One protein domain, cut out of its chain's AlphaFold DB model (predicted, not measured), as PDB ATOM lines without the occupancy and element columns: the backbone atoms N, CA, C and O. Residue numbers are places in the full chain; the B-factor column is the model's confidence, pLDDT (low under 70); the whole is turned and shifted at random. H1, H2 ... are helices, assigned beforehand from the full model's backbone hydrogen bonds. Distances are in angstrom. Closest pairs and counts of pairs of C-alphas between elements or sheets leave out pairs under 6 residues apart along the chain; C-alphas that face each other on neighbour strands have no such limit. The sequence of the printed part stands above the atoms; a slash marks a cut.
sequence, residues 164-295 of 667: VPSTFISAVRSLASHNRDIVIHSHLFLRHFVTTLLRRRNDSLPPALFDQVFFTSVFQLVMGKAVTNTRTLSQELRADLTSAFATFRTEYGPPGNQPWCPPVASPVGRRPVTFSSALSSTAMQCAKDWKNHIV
ATOM      1  N   VAL A 164     -20.326  -2.937 -39.689       56.09
ATOM      2  CA  VAL A 164     -19.409  -2.778 -38.545       56.09
ATOM      3  C   VAL A 164     -19.272  -4.066 -37.707       56.09
ATOM      4  O   VAL A 164     -18.132  -4.419 -37.386       56.09
ATOM      5  N   PRO A 165     -20.345  -4.823 -37.380       58.34
ATOM      6  CA  PRO A 165     -20.227  -6.088 -36.651       58.34
ATOM      7  C   PRO A 165     -19.443  -7.158 -37.419       58.34
ATOM      8  O   PRO A 165     -18.556  -7.791 -36.847       58.34
ATOM      9  N   SER A 166     -19.701  -7.340 -38.720       61.97
ATOM     10  CA  SER A 166     -18.984  -8.325 -39.543       61.97
ATOM     11  C   SER A 166     -17.511  -7.947 -39.737       61.97
ATOM     12  O   SER A 166     -16.640  -8.814 -39.650       61.97
ATOM     13  N   THR A 167     -17.207  -6.652 -39.876       63.53
ATOM     14  CA  THR A 167     -15.831  -6.127 -39.909       63.53
ATOM     15  C   THR A 167     -15.100  -6.370 -38.584       63.53
ATOM     16  O   THR A 167     -13.945  -6.798 -38.588       63.53
ATOM     17  N   PHE A 168     -15.764  -6.169 -37.440       63.25
ATOM     18  CA  PHE A 168     -15.202  -6.477 -36.120       63.25
ATOM     19  C   PHE A 168     -14.930  -7.977 -35.942       63.25
ATOM     20  O   PHE A 168     -13.827  -8.359 -35.549       63.25
ATOM     21  N   ILE A 169     -15.899  -8.832 -36.285       64.56
ATOM     22  CA  ILE A 169     -15.763 -10.296 -36.220       64.56
ATOM     23  C   ILE A 169     -14.621 -10.774 -37.127       64.56
ATOM     24  O   ILE A 169     -13.809 -11.595 -36.702       64.56
ATOM     25  N   SER A 170     -14.507 -10.223 -38.340       68.44
ATOM     26  CA  SER A 170     -13.401 -10.505 -39.261       68.44
ATOM     27  C   SER A 170     -12.048 -10.091 -38.665       68.44
ATOM     28  O   SER A 170     -11.131 -10.904 -38.595       68.44
ATOM     29  N   ALA A 171     -11.938  -8.874 -38.122       68.75
ATOM     30  CA  ALA A 171     -10.713  -8.382 -37.488       68.75
ATOM     31  C   ALA A 171     -10.261  -9.235 -36.285       68.75
ATOM     32  O   ALA A 171      -9.066  -9.497 -36.124       68.75
ATOM     33  N   VAL A 172     -11.206  -9.691 -35.455       70.56
ATOM     34  CA  VAL A 172     -10.939 -10.599 -34.327       70.56
ATOM     35  C   VAL A 172     -10.538 -11.993 -34.821       70.56
ATOM     36  O   VAL A 172      -9.596 -12.571 -34.281       70.56
ATOM     37  N   ARG A 173     -11.181 -12.514 -35.875       72.25
ATOM     38  CA  ARG A 173     -10.822 -13.798 -36.499       72.25
ATOM     39  C   ARG A 173      -9.409 -13.765 -37.089       72.25
ATOM     40  O   ARG A 173      -8.628 -14.665 -36.804       72.25
ATOM     41  N   SER A 174      -9.046 -12.711 -37.821       75.56
ATOM     42  CA  SER A 174      -7.698 -12.533 -38.383       75.56
ATOM     43  C   SER A 174      -6.615 -12.454 -37.302       75.56
ATOM     44  O   SER A 174      -5.550 -13.043 -37.466       75.56
ATOM     45  N   LEU A 175      -6.889 -11.783 -36.175       77.38
ATOM     46  CA  LEU A 175      -6.005 -11.790 -35.004       77.38
ATOM     47  C   LEU A 175      -5.883 -13.195 -34.387       77.38
ATOM     48  O   LEU A 175      -4.776 -13.630 -34.077       77.38
ATOM     49  N   ALA A 176      -7.001 -13.903 -34.207       77.19
ATOM     50  CA  ALA A 176      -7.014 -15.235 -33.605       77.19
ATOM     51  C   ALA A 176      -6.241 -16.260 -34.451       77.19
ATOM     52  O   ALA A 176      -5.415 -16.987 -33.898       77.19
ATOM     53  N   SER A 177      -6.446 -16.271 -35.775       81.56
ATOM     54  CA  SER A 177      -5.667 -17.100 -36.702       81.56
ATOM     55  C   SER A 177      -4.188 -16.724 -36.664       81.56
ATOM     56  O   SER A 177      -3.374 -17.559 -36.302       81.56
ATOM     57  N   HIS A 178      -3.828 -15.456 -36.900       84.44
ATOM     58  CA  HIS A 178      -2.420 -15.037 -36.948       84.44
ATOM     59  C   HIS A 178      -1.650 -15.341 -35.648       84.44
ATOM     60  O   HIS A 178      -0.503 -15.779 -35.704       84.44
ATOM     61  N   ASN A 179      -2.281 -15.185 -34.477       84.06
ATOM     62  CA  ASN A 179      -1.686 -15.602 -33.204       84.06
ATOM     63  C   ASN A 179      -1.515 -17.129 -33.112       84.06
ATOM     64  O   ASN A 179      -0.465 -17.590 -32.671       84.06
ATOM     65  N   ARG A 180      -2.525 -17.919 -33.511       84.75
ATOM     66  CA  ARG A 180      -2.449 -19.392 -33.530       84.75
ATOM     67  C   ARG A 180      -1.339 -19.870 -34.466       84.75
ATOM     68  O   ARG A 180      -0.557 -20.734 -34.085       84.75
ATOM     69  N   ASP A 181      -1.260 -19.297 -35.658       86.88
ATOM     70  CA  ASP A 181      -0.331 -19.712 -36.706       86.88
ATOM     71  C   ASP A 181       1.118 -19.372 -36.295       86.88
ATOM     72  O   ASP A 181       2.006 -20.218 -36.413       86.88
ATOM     73  N   ILE A 182       1.335 -18.209 -35.653       89.94
ATOM     74  CA  ILE A 182       2.603 -17.884 -34.975       89.94
ATOM     75  C   ILE A 182       2.926 -18.910 -33.885       89.94
ATOM     76  O   ILE A 182       4.054 -19.398 -33.847       89.94
ATOM     77  N   VAL A 183       1.979 -19.270 -33.011       89.69
ATOM     78  CA  VAL A 183       2.212 -20.260 -31.941       89.69
ATOM     79  C   VAL A 183       2.594 -21.627 -32.513       89.69
ATOM     80  O   VAL A 183       3.552 -22.223 -32.021       89.69
ATOM     81  N   ILE A 184       1.903 -22.103 -33.553       88.56
ATOM     82  CA  ILE A 184       2.176 -23.394 -34.202       88.56
ATOM     83  C   ILE A 184       3.573 -23.393 -34.832       88.56
ATOM     84  O   ILE A 184       4.400 -24.226 -34.462       88.56
ATOM     85  N   HIS A 185       3.877 -22.449 -35.730       90.19
ATOM     86  CA  HIS A 185       5.176 -22.423 -36.410       90.19
ATOM     87  C   HIS A 185       6.341 -22.153 -35.446       90.19
ATOM     88  O   HIS A 185       7.414 -22.732 -35.608       90.19
ATOM     89  N   SER A 186       6.114 -21.377 -34.380       92.94
ATOM     90  CA  SER A 186       7.100 -21.204 -33.305       92.94
ATOM     91  C   SER A 186       7.368 -22.506 -32.553       92.94
ATOM     92  O   SER A 186       8.527 -22.810 -32.303       92.94
ATOM     93  N   HIS A 187       6.346 -23.301 -32.218       90.75
ATOM     94  CA  HIS A 187       6.544 -24.586 -31.531       90.75
ATOM     95  C   HIS A 187       7.173 -25.654 -32.436       90.75
ATOM     96  O   HIS A 187       7.963 -26.460 -31.949       90.75
ATOM     97  N   LEU A 188       6.879 -25.647 -33.741       89.62
ATOM     98  CA  LEU A 188       7.541 -26.523 -34.716       89.62
ATOM     99  C   LEU A 188       9.043 -26.220 -34.802       89.62
ATOM    100  O   LEU A 188       9.858 -27.125 -34.616       89.62
ATOM    101  N   PHE A 189       9.409 -24.945 -34.983       92.69
ATOM    102  CA  PHE A 189      10.809 -24.522 -34.951       92.69
ATOM    103  C   PHE A 189      11.469 -24.820 -33.599       92.69
ATOM    104  O   PHE A 189      12.561 -25.378 -33.556       92.69
ATOM    105  N   LEU A 190      10.804 -24.500 -32.486       93.00
ATOM    106  CA  LEU A 190      11.347 -24.727 -31.147       93.00
ATOM    107  C   LEU A 190      11.578 -26.206 -30.836       93.00
ATOM    108  O   LEU A 190      12.544 -26.523 -30.147       93.00
ATOM    109  N   ARG A 191      10.757 -27.113 -31.380       89.06
ATOM    110  CA  ARG A 191      11.008 -28.555 -31.293       89.06
ATOM    111  C   ARG A 191      12.310 -28.924 -32.002       89.06
ATOM    112  O   ARG A 191      13.153 -29.555 -31.374       89.06
ATOM    113  N   HIS A 192      12.511 -28.476 -33.244       88.94
ATOM    114  CA  HIS A 192      13.772 -28.669 -33.974       88.94
ATOM    115  C   HIS A 192      14.957 -28.065 -33.193       88.94
ATOM    116  O   HIS A 192      15.903 -28.779 -32.872       88.94
ATOM    117  N   PHE A 193      14.865 -26.798 -32.776       91.75
ATOM    118  CA  PHE A 193      15.914 -26.087 -32.036       91.75
ATOM    119  C   PHE A 193      16.320 -26.787 -30.731       91.75
ATOM    120  O   PHE A 193      17.497 -27.081 -30.534       91.75
ATOM    121  N   VAL A 194      15.362 -27.108 -29.857       90.06
ATOM    122  CA  VAL A 194      15.649 -27.739 -28.558       90.06
ATOM    123  C   VAL A 194      16.154 -29.171 -28.726       90.06
ATOM    124  O   VAL A 194      17.090 -29.551 -28.028       90.06
ATOM    125  N   THR A 195      15.627 -29.957 -29.674       85.06
ATOM    126  CA  THR A 195      16.193 -31.295 -29.949       85.06
ATOM    127  C   THR A 195      17.599 -31.239 -30.545       85.06
ATOM    128  O   THR A 195      18.384 -32.152 -30.310       85.06
ATOM    129  N   THR A 196      17.955 -30.163 -31.253       85.56
ATOM    130  CA  THR A 196      19.326 -29.918 -31.722       85.56
ATOM    131  C   THR A 196      20.249 -29.484 -30.581       85.56
ATOM    132  O   THR A 196      21.378 -29.964 -30.514       85.56
ATOM    133  N   LEU A 197      19.787 -28.641 -29.645       86.69
ATOM    134  CA  LEU A 197      20.555 -28.289 -28.441       86.69
ATOM    135  C   LEU A 197      20.823 -29.520 -27.560       86.69
ATOM    136  O   LEU A 197      21.973 -29.777 -27.224       86.69
ATOM    137  N   LEU A 198      19.796 -30.327 -27.277       86.62
ATOM    138  CA  LEU A 198      19.876 -31.557 -26.468       86.62
ATOM    139  C   LEU A 198      20.705 -32.696 -27.102       86.62
ATOM    140  O   LEU A 198      20.848 -33.756 -26.501       86.62
ATOM    141  N   ARG A 199      21.232 -32.506 -28.319       81.94
ATOM    142  CA  ARG A 199      22.181 -33.420 -28.983       81.94
ATOM    143  C   ARG A 199      23.636 -32.935 -28.912       81.94
ATOM    144  O   ARG A 199      24.528 -33.629 -29.395       81.94
ATOM    145  N   ARG A 200      23.895 -31.747 -28.355       81.19
ATOM    146  CA  ARG A 200      25.254 -31.226 -28.142       81.19
ATOM    147  C   ARG A 200      25.883 -31.893 -26.916       81.19
ATOM    148  O   ARG A 200      25.180 -32.303 -26.004       81.19
ATOM    149  N   ARG A 201      27.220 -31.958 -26.868       63.31
ATOM    150  CA  ARG A 201      27.966 -32.533 -25.726       63.31
ATOM    151  C   ARG A 201      27.797 -31.773 -24.402       63.31
ATOM    152  O   ARG A 201      28.099 -32.341 -23.360       63.31
ATOM    153  N   ASN A 202      27.326 -30.528 -24.440       60.12
ATOM    154  CA  ASN A 202      27.054 -29.728 -23.249       60.12
ATOM    155  C   ASN A 202      25.540 -29.747 -22.991       60.12
ATOM    156  O   ASN A 202      24.789 -29.115 -23.730       60.12
ATOM    157  N   ASP A 203      25.107 -30.463 -21.950       61.00
ATOM    158  CA  ASP A 203      23.688 -30.642 -21.581       61.00
ATOM    159  C   ASP A 203      22.997 -29.355 -21.067       61.00
ATOM    160  O   ASP A 203      21.778 -29.335 -20.880       61.00
ATOM    161  N   SER A 204      23.750 -28.282 -20.795       72.50
ATOM    162  CA  SER A 204      23.253 -27.064 -20.150       72.50
ATOM    163  C   SER A 204      22.391 -26.203 -21.084       72.50
ATOM    164  O   SER A 204      22.871 -25.389 -21.876       72.50
ATOM    165  N   LEU A 205      21.069 -26.344 -20.956       86.69
ATOM    166  CA  LEU A 205      20.106 -25.463 -21.612       86.69
ATOM    167  C   LEU A 205      20.035 -24.090 -20.909       86.69
ATOM    168  O   LEU A 205      19.829 -24.048 -19.695       86.69
ATOM    169  N   PRO A 206      20.119 -22.958 -21.637       88.06
ATOM    170  CA  PRO A 206      20.028 -21.632 -21.025       88.06
ATOM    171  C   PRO A 206      18.687 -21.382 -20.304       88.06
ATOM    172  O   PRO A 206      17.630 -21.657 -20.886       88.06
ATOM    173  N   PRO A 207      18.679 -20.754 -19.108       88.50
ATOM    174  CA  PRO A 207      17.443 -20.416 -18.387       88.50
ATOM    175  C   PRO A 207      16.451 -19.606 -19.232       88.50
ATOM    176  O   PRO A 207      15.244 -19.851 -19.196       88.50
ATOM    177  N   ALA A 208      16.983 -18.705 -20.065       89.50
ATOM    178  CA  ALA A 208      16.224 -17.802 -20.924       89.50
ATOM    179  C   ALA A 208      15.283 -18.504 -21.923       89.50
ATOM    180  O   ALA A 208      14.362 -17.863 -22.423       89.50
ATOM    181  N   LEU A 209      15.451 -19.807 -22.202       90.31
ATOM    182  CA  LEU A 209      14.505 -20.574 -23.030       90.31
ATOM    183  C   LEU A 209      13.073 -20.575 -22.455       90.31
ATOM    184  O   LEU A 209      12.112 -20.758 -23.199       90.31
ATOM    185  N   PHE A 210      12.925 -20.341 -21.149       91.69
ATOM    186  CA  PHE A 210      11.641 -20.297 -20.446       91.69
ATOM    187  C   PHE A 210      11.105 -18.865 -20.247       91.69
ATOM    188  O   PHE A 210      10.087 -18.691 -19.580       91.69
ATOM    189  N   ASP A 211      11.737 -17.846 -20.844       90.88
ATOM    190  CA  ASP A 211      11.351 -16.436 -20.698       90.88
ATOM    191  C   ASP A 211      10.521 -15.887 -21.865       90.88
ATOM    192  O   ASP A 211      10.754 -16.168 -23.044       90.88
ATOM    193  N   GLN A 212       9.623 -14.945 -21.552       92.00
ATOM    194  CA  GLN A 212       8.840 -14.184 -22.538       92.00
ATOM    195  C   GLN A 212       9.715 -13.550 -23.642       92.00
ATOM    196  O   GLN A 212       9.278 -13.427 -24.791       92.00
ATOM    197  N   VAL A 213      10.941 -13.131 -23.313       91.56
ATOM    198  CA  VAL A 213      11.863 -12.464 -24.250       91.56
ATOM    199  C   VAL A 213      12.372 -13.429 -25.325       91.56
ATOM    200  O   VAL A 213      12.509 -13.038 -26.489       91.56
ATOM    201  N   PHE A 214      12.576 -14.700 -24.982       93.56
ATOM    202  CA  PHE A 214      12.953 -15.741 -25.931       93.56
ATOM    203  C   PHE A 214      11.812 -16.041 -26.910       93.56
ATOM    204  O   PHE A 214      11.997 -15.881 -28.116       93.56
ATOM    205  N   PHE A 215      10.596 -16.308 -26.420       93.62
ATOM    206  CA  PHE A 215       9.419 -16.490 -27.287       93.62
ATOM    207  C   PHE A 215       9.141 -15.268 -28.171       93.62
ATOM    208  O   PHE A 215       8.852 -15.413 -29.355       93.62
ATOM    209  N   THR A 216       9.315 -14.050 -27.645       92.19
ATOM    210  CA  THR A 216       9.196 -12.813 -28.440       92.19
ATOM    211  C   THR A 216      10.218 -12.766 -29.585       92.19
ATOM    212  O   THR A 216       9.902 -12.284 -30.672       92.19
ATOM    213  N   SER A 217      11.425 -13.293 -29.367       93.62
ATOM    214  CA  SER A 217      12.500 -13.366 -30.367       93.62
ATOM    215  C   SER A 217      12.235 -14.449 -31.421       93.62
ATOM    216  O   SER A 217      12.434 -14.213 -32.610       93.62
ATOM    217  N   VAL A 218      11.680 -15.596 -31.019       94.44
ATOM    218  CA  VAL A 218      11.182 -16.624 -31.950       94.44
ATOM    219  C   VAL A 218      10.058 -16.066 -32.825       94.44
ATOM    220  O   VAL A 218      10.082 -16.222 -34.044       94.44
ATOM    221  N   PHE A 219       9.105 -15.338 -32.236       93.38
ATOM    222  CA  PHE A 219       8.003 -14.730 -32.983       93.38
ATOM    223  C   PHE A 219       8.511 -13.693 -34.001       93.38
ATOM    224  O   PHE A 219       7.912 -13.542 -35.065       93.38
ATOM    225  N   GLN A 220       9.618 -12.992 -33.715       91.25
ATOM    226  CA  GLN A 220      10.285 -12.120 -34.689       91.25
ATOM    227  C   GLN A 220      10.791 -12.922 -35.898       91.25
ATOM    228  O   GLN A 220      10.420 -12.581 -37.022       91.25
ATOM    229  N   LEU A 221      11.527 -14.015 -35.675       92.12
ATOM    230  CA  LEU A 221      12.060 -14.880 -36.737       92.12
ATOM    231  C   LEU A 221      10.950 -15.479 -37.622       92.12
ATOM    232  O   LEU A 221      10.996 -15.346 -38.845       92.12
ATOM    233  N   VAL A 222       9.889 -16.030 -37.019       92.06
ATOM    234  CA  VAL A 222       8.720 -16.587 -37.737       92.06
ATOM    235  C   VAL A 222       7.981 -15.512 -38.561       92.06
ATOM    236  O   VAL A 222       7.489 -15.790 -39.657       92.06
ATOM    237  N   MET A 223       7.969 -14.255 -38.097       89.94
ATOM    238  CA  MET A 223       7.477 -13.088 -38.851       89.94
ATOM    239  C   MET A 223       8.473 -12.524 -39.891       89.94
ATOM    240  O   MET A 223       8.198 -11.468 -40.467       89.94
ATOM    241  N   GLY A 224       9.626 -13.164 -40.117       87.94
ATOM    242  CA  GLY A 224      10.666 -12.698 -41.045       87.94
ATOM    243  C   GLY A 224      11.429 -11.457 -40.573       87.94
ATOM    244  O   GLY A 224      11.787 -10.611 -41.388       87.94
ATOM    245  N   LYS A 225      11.634 -11.300 -39.260       87.94
ATOM    246  CA  LYS A 225      12.315 -10.150 -38.641       87.94
ATOM    247  C   LYS A 225      13.543 -10.609 -37.860       87.94
ATOM    248  O   LYS A 225      13.517 -11.659 -37.222       87.94
ATOM    249  N   ALA A 226      14.584  -9.781 -37.853       87.50
ATOM    250  CA  ALA A 226      15.753  -9.989 -37.006       87.50
ATOM    251  C   ALA A 226      15.395  -9.930 -35.506       87.50
ATOM    252  O   ALA A 226      14.483  -9.202 -35.100       87.50
ATOM    253  N   VAL A 227      16.148 -10.671 -34.687       88.19
ATOM    254  CA  VAL A 227      16.005 -10.687 -33.224       88.19
ATOM    255  C   VAL A 227      16.499  -9.366 -32.630       88.19
ATOM    256  O   VAL A 227      17.675  -9.031 -32.739       88.19
ATOM    257  N   THR A 228      15.621  -8.622 -31.951       83.19
ATOM    258  CA  THR A 228      15.960  -7.291 -31.401       83.19
ATOM    259  C   THR A 228      16.447  -7.310 -29.950       83.19
ATOM    260  O   THR A 228      16.890  -6.286 -29.437       83.19
ATOM    261  N   ASN A 229      16.326  -8.439 -29.248       76.62
ATOM    262  CA  ASN A 229      16.471  -8.509 -27.789       76.62
ATOM    263  C   ASN A 229      17.924  -8.757 -27.346       76.62
ATOM    264  O   ASN A 229      18.247  -9.765 -26.721       76.62
ATOM    265  N   THR A 230      18.811  -7.820 -27.682       75.69
ATOM    266  CA  THR A 230      20.271  -7.957 -27.516       75.69
ATOM    267  C   THR A 230      20.779  -7.904 -26.074       75.69
ATOM    268  O   THR A 230      21.895  -8.351 -25.831       75.69
ATOM    269  N   ARG A 231      19.986  -7.373 -25.128       73.69
ATOM    270  CA  ARG A 231      20.373  -7.193 -23.711       73.69
ATOM    271  C   ARG A 231      20.052  -8.374 -22.791       73.69
ATOM    272  O   ARG A 231      20.600  -8.429 -21.700       73.69
ATOM    273  N   THR A 232      19.140  -9.262 -23.187       75.62
ATOM    274  CA  THR A 232      18.625 -10.345 -22.319       75.62
ATOM    275  C   THR A 232      18.989 -11.732 -22.842       75.62
ATOM    276  O   THR A 232      19.093 -12.672 -22.067       75.62
ATOM    277  N   LEU A 233      19.202 -11.869 -24.154       84.25
ATOM    278  CA  LEU A 233      19.706 -13.097 -24.761       84.25
ATOM    279  C   LEU A 233      21.203 -12.937 -25.043       84.25
ATOM    280  O   LEU A 233      21.601 -11.970 -25.710       84.25
ATOM    281  N   SER A 234      22.014 -13.889 -24.568       85.75
ATOM    282  CA  SER A 234      23.462 -13.912 -24.810       85.75
ATOM    283  C   SER A 234      23.777 -13.884 -26.310       85.75
ATOM    284  O   SER A 234      22.944 -14.225 -27.156       85.75
ATOM    285  N   GLN A 235      24.979 -13.427 -26.666       87.12
ATOM    286  CA  GLN A 235      25.393 -13.348 -28.068       87.12
ATOM    287  C   GLN A 235      25.380 -14.725 -28.742       87.12
ATOM    288  O   GLN A 235      24.865 -14.848 -29.852       87.12
ATOM    289  N   GLU A 236      25.852 -15.745 -28.030       87.00
ATOM    290  CA  GLU A 236      25.832 -17.154 -28.430       87.00
ATOM    291  C   GLU A 236      24.405 -17.648 -28.678       87.00
ATOM    292  O   GLU A 236      24.091 -18.054 -29.793       87.00
ATOM    293  N   LEU A 237      23.496 -17.504 -27.702       87.50
ATOM    294  CA  LEU A 237      22.104 -17.948 -27.846       87.50
ATOM    295  C   LEU A 237      21.386 -17.233 -29.002       87.50
ATOM    296  O   LEU A 237      20.558 -17.837 -29.680       87.50
ATOM    297  N   ARG A 238      21.705 -15.958 -29.274       89.75
ATOM    298  CA  ARG A 238      21.168 -15.237 -30.443       89.75
ATOM    299  C   ARG A 238      21.745 -15.743 -31.765       89.75
ATOM    300  O   ARG A 238      20.993 -15.820 -32.739       89.75
ATOM    301  N   ALA A 239      23.033 -16.077 -31.812       88.81
ATOM    302  CA  ALA A 239      23.669 -16.661 -32.991       88.81
ATOM    303  C   ALA A 239      23.105 -18.061 -33.279       88.81
ATOM    304  O   ALA A 239      22.632 -18.305 -34.388       88.81
ATOM    305  N   ASP A 240      23.037 -18.925 -32.264       89.19
ATOM    306  CA  ASP A 240      22.447 -20.265 -32.336       89.19
ATOM    307  C   ASP A 240      20.988 -20.240 -32.794       89.19
ATOM    308  O   ASP A 240      20.621 -20.949 -33.730       89.19
ATOM    309  N   LEU A 241      20.154 -19.396 -32.175       91.69
ATOM    310  CA  LEU A 241      18.735 -19.286 -32.517       91.69
ATOM    311  C   LEU A 241      18.534 -18.824 -33.968       91.69
ATOM    312  O   LEU A 241      17.640 -19.314 -34.654       91.69
ATOM    313  N   THR A 242      19.369 -17.898 -34.445       91.69
ATOM    314  CA  THR A 242      19.290 -17.376 -35.818       91.69
ATOM    315  C   THR A 242      19.812 -18.395 -36.835       91.69
ATOM    316  O   THR A 242      19.183 -18.597 -37.871       91.69
ATOM    317  N   SER A 243      20.919 -19.076 -36.520       91.00
ATOM    318  CA  SER A 243      21.522 -20.128 -37.346       91.00
ATOM    319  C   SER A 243      20.581 -21.327 -37.498       91.00
ATOM    320  O   SER A 243      20.214 -21.697 -38.612       91.00
ATOM    321  N   ALA A 244      20.067 -21.860 -36.387       91.75
ATOM    322  CA  ALA A 244      19.110 -22.960 -36.410       91.75
ATOM    323  C   ALA A 244      17.797 -22.587 -37.116       91.75
ATOM    324  O   ALA A 244      17.196 -23.438 -37.770       91.75
ATOM    325  N   PHE A 245      17.347 -21.327 -37.031       92.44
ATOM    326  CA  PHE A 245      16.180 -20.877 -37.792       92.44
ATOM    327  C   PHE A 245      16.455 -20.813 -39.300       92.44
ATOM    328  O   PHE A 245      15.559 -21.117 -40.084       92.44
ATOM    329  N   ALA A 246      17.677 -20.471 -39.720       90.31
ATOM    330  CA  ALA A 246      18.075 -20.541 -41.124       90.31
ATOM    331  C   ALA A 246      18.086 -21.993 -41.635       90.31
ATOM    332  O   ALA A 246      17.513 -22.257 -42.689       90.31
ATOM    333  N   THR A 247      18.625 -22.948 -40.866       90.25
ATOM    334  CA  THR A 247      18.572 -24.385 -41.203       90.25
ATOM    335  C   THR A 247      17.132 -24.893 -41.294       90.25
ATOM    336  O   THR A 247      16.722 -25.389 -42.340       90.25
ATOM    337  N   PHE A 248      16.324 -24.676 -40.250       90.94
ATOM    338  CA  PHE A 248      14.911 -25.069 -40.213       90.94
ATOM    339  C   PHE A 248      14.092 -24.451 -41.360       90.94
ATOM    340  O   PHE A 248      13.194 -25.087 -41.912       90.94
ATOM    341  N   ARG A 249      14.405 -23.210 -41.753       89.19
ATOM    342  CA  ARG A 249      13.799 -22.543 -42.911       89.19
ATOM    343  C   ARG A 249      14.209 -23.194 -44.236       89.19
ATOM    344  O   ARG A 249      13.359 -23.296 -45.112       89.19
ATOM    345  N   THR A 250      15.461 -23.608 -44.396       87.62
ATOM    346  CA  THR A 250      15.928 -24.303 -45.609       87.62
ATOM    347  C   THR A 250      15.300 -25.693 -45.742       87.62
ATOM    348  O   THR A 250      15.001 -26.120 -46.851       87.62
ATOM    349  N   GLU A 251      15.063 -26.376 -44.620       88.62
ATOM    350  CA  GLU A 251      14.535 -27.747 -44.571       88.62
ATOM    351  C   GLU A 251      12.995 -27.818 -44.680       88.62
ATOM    352  O   GLU A 251      12.470 -28.706 -45.348       88.62
ATOM    353  N   TYR A 252      12.261 -26.876 -44.067       87.50
ATOM    354  CA  TYR A 252      10.787 -26.919 -43.960       87.50
ATOM    355  C   TYR A 252      10.057 -25.649 -44.438       87.50
ATOM    356  O   TYR A 252       8.831 -25.572 -44.333       87.50
ATOM    357  N   GLY A 253      10.776 -24.609 -44.868       81.06
ATOM    358  CA  GLY A 253      10.207 -23.278 -45.093       81.06
ATOM    359  C   GLY A 253       9.447 -23.093 -46.413       81.06
ATOM    360  O   GLY A 253       9.627 -23.856 -47.362       81.06
ATOM    361  N   PRO A 254       8.615 -22.035 -46.512       78.06
ATOM    362  CA  PRO A 254       8.009 -21.637 -47.778       78.06
ATOM    363  C   PRO A 254       9.092 -21.191 -48.782       78.06
ATOM    364  O   PRO A 254      10.083 -20.577 -48.370       78.06
ATOM    365  N   PRO A 255       8.910 -21.442 -50.093       74.56
ATOM    366  CA  PRO A 255       9.926 -21.156 -51.102       74.56
ATOM    367  C   PRO A 255      10.283 -19.662 -51.190       74.56
ATOM    368  O   PRO A 255       9.424 -18.775 -51.170       74.56
ATOM    369  N   GLY A 256      11.583 -19.383 -51.326       73.25
ATOM    370  CA  GLY A 256      12.132 -18.027 -51.392       73.25
ATOM    371  C   GLY A 256      12.149 -17.300 -50.041       73.25
ATOM    372  O   GLY A 256      12.093 -17.911 -48.977       73.25
ATOM    373  N   ASN A 257      12.239 -15.966 -50.064       74.75
ATOM    374  CA  ASN A 257      12.420 -15.131 -48.863       74.75
ATOM    375  C   ASN A 257      11.114 -14.765 -48.113       74.75
ATOM    376  O   ASN A 257      11.102 -13.846 -47.295       74.75
ATOM    377  N   GLN A 258      10.009 -15.488 -48.333       81.69
ATOM    378  CA  GLN A 258       8.727 -15.204 -47.670       81.69
ATOM    379  C   GLN A 258       8.747 -15.553 -46.160       81.69
ATOM    380  O   GLN A 258       9.361 -16.547 -45.769       81.69
ATOM    381  N   PRO A 259       8.117 -14.770 -45.267       84.62
ATOM    382  CA  PRO A 259       7.975 -15.135 -43.852       84.62
ATOM    383  C   PRO A 259       6.955 -16.269 -43.660       84.62
ATOM    384  O   PRO A 259       5.960 -16.326 -44.375       84.62
ATOM    385  N   TRP A 260       7.147 -17.109 -42.636       85.75
ATOM    386  CA  TRP A 260       6.171 -18.142 -42.247       85.75
ATOM    387  C   TRP A 260       4.843 -17.521 -41.787       85.75
ATOM    388  O   TRP A 260       3.770 -17.954 -42.192       85.75
ATOM    389  N   CYS A 261       4.911 -16.472 -40.960       86.56
ATOM    390  CA  CYS A 261       3.747 -15.690 -40.546       86.56
ATOM    391  C   CYS A 261       3.839 -14.263 -41.102       86.56
ATOM    392  O   CYS A 261       4.337 -13.369 -40.405       86.56
ATOM    393  N   PRO A 262       3.371 -14.011 -42.340       82.38
ATOM    394  CA  PRO A 262       3.360 -12.668 -42.902       82.38
ATOM    395  C   PRO A 262       2.570 -11.694 -42.008       82.38
ATOM    396  O   PRO A 262       1.498 -12.044 -41.504       82.38
ATOM    397  N   PRO A 263       3.068 -10.461 -41.790       78.25
ATOM    398  CA  PRO A 263       2.324  -9.430 -41.075       78.25
ATOM    399  C   PRO A 263       0.966  -9.159 -41.737       78.25
ATOM    400  O   PRO A 263       0.909  -8.863 -42.929       78.25
ATOM    401  N   VAL A 264      -0.122  -9.217 -40.961       76.69
ATOM    402  CA  VAL A 264      -1.489  -9.036 -41.483       76.69
ATOM    403  C   VAL A 264      -1.623  -7.686 -42.194       76.69
ATOM    404  O   VAL A 264      -1.315  -6.637 -41.623       76.69
ATOM    405  N   ALA A 265      -2.086  -7.706 -43.445       69.75
ATOM    406  CA  ALA A 265      -2.287  -6.502 -44.242       69.75
ATOM    407  C   ALA A 265      -3.290  -5.544 -43.573       69.75
ATOM    408  O   ALA A 265      -4.272  -5.969 -42.961       69.75
ATOM    409  N   SER A 266      -3.063  -4.231 -43.689       64.88
ATOM    410  CA  SER A 266      -4.066  -3.245 -43.274       64.88
ATOM    411  C   SER A 266      -5.008  -2.947 -44.441       64.88
ATOM    412  O   SER A 266      -4.512  -2.588 -45.510       64.88
ATOM    413  N   PRO A 267      -6.341  -2.964 -44.238       58.56
ATOM    414  CA  PRO A 267      -7.311  -2.579 -45.269       58.56
ATOM    415  C   PRO A 267      -7.215  -1.095 -45.668       58.56
ATOM    416  O   PRO A 267      -7.876  -0.663 -46.601       58.56
ATOM    417  N   VAL A 268      -6.388  -0.303 -44.973       56.34
ATOM    418  CA  VAL A 268      -6.152   1.123 -45.249       56.34
ATOM    419  C   VAL A 268      -4.820   1.351 -45.993       56.34
ATOM    420  O   VAL A 268      -4.343   2.481 -46.053       56.34
ATOM    421  N   GLY A 269      -4.153   0.295 -46.480       54.22
ATOM    422  CA  GLY A 269      -2.957   0.347 -47.344       54.22
ATOM    423  C   GLY A 269      -1.662   0.924 -46.743       54.22
ATOM    424  O   GLY A 269      -0.600   0.794 -47.337       54.22
ATOM    425  N   ARG A 270      -1.707   1.562 -45.564       63.53
ATOM    426  CA  ARG A 270      -0.604   2.408 -45.062       63.53
ATOM    427  C   ARG A 270       0.589   1.651 -44.471       63.53
ATOM    428  O   ARG A 270       1.721   2.028 -44.747       63.53
ATOM    429  N   ARG A 271       0.356   0.660 -43.599       63.19
ATOM    430  CA  ARG A 271       1.379  -0.213 -42.968       63.19
ATOM    431  C   ARG A 271       0.727  -1.526 -42.510       63.19
ATOM    432  O   ARG A 271      -0.445  -1.477 -42.133       63.19
ATOM    433  N   PRO A 272       1.447  -2.665 -42.466       64.62
ATOM    434  CA  PRO A 272       0.921  -3.901 -41.891       64.62
ATOM    435  C   PRO A 272       0.521  -3.749 -40.417       64.62
ATOM    436  O   PRO A 272       1.081  -2.941 -39.670       64.62
ATOM    437  N   VAL A 273      -0.460  -4.539 -39.993       65.69
ATOM    438  CA  VAL A 273      -1.065  -4.469 -38.665       65.69
ATOM    439  C   VAL A 273      -0.170  -5.160 -37.641       65.69
ATOM    440  O   VAL A 273       0.116  -6.351 -37.733       65.69
ATOM    441  N   THR A 274       0.265  -4.412 -36.628       65.38
ATOM    442  CA  THR A 274       1.097  -4.933 -35.540       65.38
ATOM    443  C   THR A 274       0.258  -5.257 -34.303       65.38
ATOM    444  O   THR A 274      -0.387  -4.397 -33.699       65.38
ATOM    445  N   PHE A 275       0.294  -6.522 -33.886       72.69
ATOM    446  CA  PHE A 275      -0.403  -7.021 -32.697       72.69
ATOM    447  C   PHE A 275       0.532  -7.161 -31.486       72.69
ATOM    448  O   PHE A 275       0.393  -8.088 -30.696       72.69
ATOM    449  N   SER A 276       1.499  -6.249 -31.331       72.88
ATOM    450  CA  SER A 276       2.611  -6.367 -30.368       72.88
ATOM    451  C   SER A 276       2.177  -6.714 -28.939       72.88
ATOM    452  O   SER A 276       2.776  -7.584 -28.321       72.88
ATOM    453  N   SER A 277       1.108  -6.096 -28.430       69.06
ATOM    454  CA  SER A 277       0.579  -6.393 -27.091       69.06
ATOM    455  C   SER A 277      -0.100  -7.765 -26.981       69.06
ATOM    456  O   SER A 277      -0.079  -8.344 -25.900       69.06
ATOM    457  N   ALA A 278      -0.698  -8.283 -28.059       74.56
ATOM    458  CA  ALA A 278      -1.283  -9.621 -28.065       74.56
ATOM    459  C   ALA A 278      -0.174 -10.676 -28.164       74.56
ATOM    460  O   ALA A 278      -0.117 -11.563 -27.326       74.56
ATOM    461  N   LEU A 279       0.774 -10.499 -29.093       82.94
ATOM    462  CA  LEU A 279       1.942 -11.370 -29.244       82.94
ATOM    463  C   LEU A 279       2.824 -11.392 -27.986       82.94
ATOM    464  O   LEU A 279       3.300 -12.451 -27.602       82.94
ATOM    465  N   SER A 280       2.985 -10.261 -27.295       81.75
ATOM    466  CA  SER A 280       3.654 -10.198 -25.987       81.75
ATOM    467  C   SER A 280       2.915 -11.031 -24.929       81.75
ATOM    468  O   SER A 280       3.552 -11.804 -24.213       81.75
ATOM    469  N   SER A 281       1.581 -10.951 -24.865       79.94
ATOM    470  CA  SER A 281       0.780 -11.798 -23.970       79.94
ATOM    471  C   SER A 281       0.846 -13.281 -24.356       79.94
ATOM    472  O   SER A 281       0.900 -14.133 -23.476       79.94
ATOM    473  N   THR A 282       0.885 -13.601 -25.651       85.25
ATOM    474  CA  THR A 282       1.060 -14.969 -26.155       85.25
ATOM    475  C   THR A 282       2.445 -15.518 -25.811       85.25
ATOM    476  O   THR A 282       2.536 -16.639 -25.334       85.25
ATOM    477  N   ALA A 283       3.512 -14.725 -25.950       89.44
ATOM    478  CA  ALA A 283       4.872 -15.117 -25.575       89.44
ATOM    479  C   ALA A 283       4.998 -15.403 -24.067       89.44
ATOM    480  O   ALA A 283       5.672 -16.349 -23.672       89.44
ATOM    481  N   MET A 284       4.305 -14.621 -23.228       86.69
ATOM    482  CA  MET A 284       4.215 -14.858 -21.782       86.69
ATOM    483  C   MET A 284       3.439 -16.143 -21.464       86.69
ATOM    484  O   MET A 284       3.841 -16.895 -20.579       86.69
ATOM    485  N   GLN A 285       2.360 -16.427 -22.203       87.44
ATOM    486  CA  GLN A 285       1.625 -17.680 -22.052       87.44
ATOM    487  C   GLN A 285       2.472 -18.885 -22.483       87.44
ATOM    488  O   GLN A 285       2.515 -19.854 -21.744       87.44
ATOM    489  N   CYS A 286       3.199 -18.821 -23.605       90.69
ATOM    490  CA  CYS A 286       4.067 -19.921 -24.045       90.69
ATOM    491  C   CYS A 286       5.211 -20.193 -23.053       90.69
ATOM    492  O   CYS A 286       5.455 -21.348 -22.721       90.69
ATOM    493  N   ALA A 287       5.844 -19.142 -22.519       91.38
ATOM    494  CA  ALA A 287       6.822 -19.246 -21.434       91.38
ATOM    495  C   ALA A 287       6.245 -19.967 -20.199       91.38
ATOM    496  O   ALA A 287       6.852 -20.901 -19.671       91.38
ATOM    497  N   LYS A 288       5.027 -19.590 -19.783       90.12
ATOM    498  CA  LYS A 288       4.312 -20.266 -18.697       90.12
ATOM    499  C   LYS A 288       3.968 -21.718 -19.042       90.12
ATOM    500  O   LYS A 288       4.232 -22.588 -18.225       90.12
ATOM    501  N   ASP A 289       3.427 -21.989 -20.227       90.06
ATOM    502  CA  ASP A 289       3.030 -23.334 -20.665       90.06
ATOM    503  C   ASP A 289       4.238 -24.290 -20.696       90.06
ATOM    504  O   ASP A 289       4.127 -25.434 -20.267       90.06
ATOM    505  N   TRP A 290       5.417 -23.816 -21.121       91.88
ATOM    506  CA  TRP A 290       6.671 -24.581 -21.080       91.88
ATOM    507  C   TRP A 290       7.150 -24.858 -19.654       91.88
ATOM    508  O   TRP A 290       7.556 -25.978 -19.346       91.88
ATOM    509  N   LYS A 291       7.077 -23.864 -18.764       91.94
ATOM    510  CA  LYS A 291       7.426 -24.026 -17.348       91.94
ATOM    511  C   LYS A 291       6.475 -24.998 -16.639       91.94
ATOM    512  O   LYS A 291       6.935 -25.911 -15.960       91.94
ATOM    513  N   ASN A 292       5.169 -24.844 -16.848       90.06
ATOM    514  CA  ASN A 292       4.132 -25.741 -16.341       90.06
ATOM    515  C   ASN A 292       4.316 -27.176 -16.864       90.06
ATOM    516  O   ASN A 292       4.221 -28.105 -16.074       90.06
ATOM    517  N   HIS A 293       4.668 -27.369 -18.140       90.94
ATOM    518  CA  HIS A 293       4.934 -28.698 -18.719       90.94
ATOM    519  C   HIS A 293       6.038 -29.472 -17.977       90.94
ATOM    520  O   HIS A 293       5.893 -30.672 -17.752       90.94
ATOM    521  N   ILE A 294       7.105 -28.798 -17.530       91.62
ATOM    522  CA  ILE A 294       8.136 -29.418 -16.676       91.62
ATOM    523  C   ILE A 294       7.596 -29.680 -15.264       91.62
ATOM    524  O   ILE A 294       7.705 -30.796 -14.763       91.62
ATOM    525  N   VAL A 295       6.982 -28.676 -14.633       88.38
ATOM    526  CA  VAL A 295       6.499 -28.745 -13.240       88.38
ATOM    527  C   VAL A 295       5.416 -29.816 -13.036       88.38
ATOM    528  O   VAL A 295       5.418 -30.504 -12.021       88.38
TER     529      VAL A 295
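AT A GLANCE: This is residues 164 to 295 of the 667 residues of an uncharacterized protein of Hesseltinella vesiculosa (UniProt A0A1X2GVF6). One long helix, H1, runs along the longest axis; H3, H4 and H5 pack on it between residues 179 and 193, H3 nearest the middle, and residues 164 to 173 stick out. The printed part has 132 residues with five named helices, H1 to H5 in order, and no named strand: all helix. It is compact, radius of gyration of the C-alphas 15.9 A, spanning 57 by 37 by 26 A.

IN THESE COORDINATES: H1, residues 164 to 197, starts at C-alpha 164 (-19.409, -2.778, -38.545) and measures 48.5 A. H2 is residues 207 to 210, H3 212 to 222, H4 235 to 252, 25.5 A. H5, residues 276 to 295, 28.4 A, ends at C-alpha 295 (6.499, -28.745, -13.240).

HOW THE PARTS SIT: H1 touches H3 about perpendicular, 81 degrees, closest C-alphas Ser 186 and Val 218, 6.3 A. H5 touches H3, closest C-alphas Gln 212 and Met 284, 4.7 A. Every O i to N i+4 pair is within hydrogen-bond range in H1, H3, H4 and H5; H2 is too short for one.

THE WHOLE: The printed part has no cut. The links H3 to H4 and H4 to H5 are long. Residues 164 to 171, 201 to 203, 265 to 274 and 277 have pLDDT under 70.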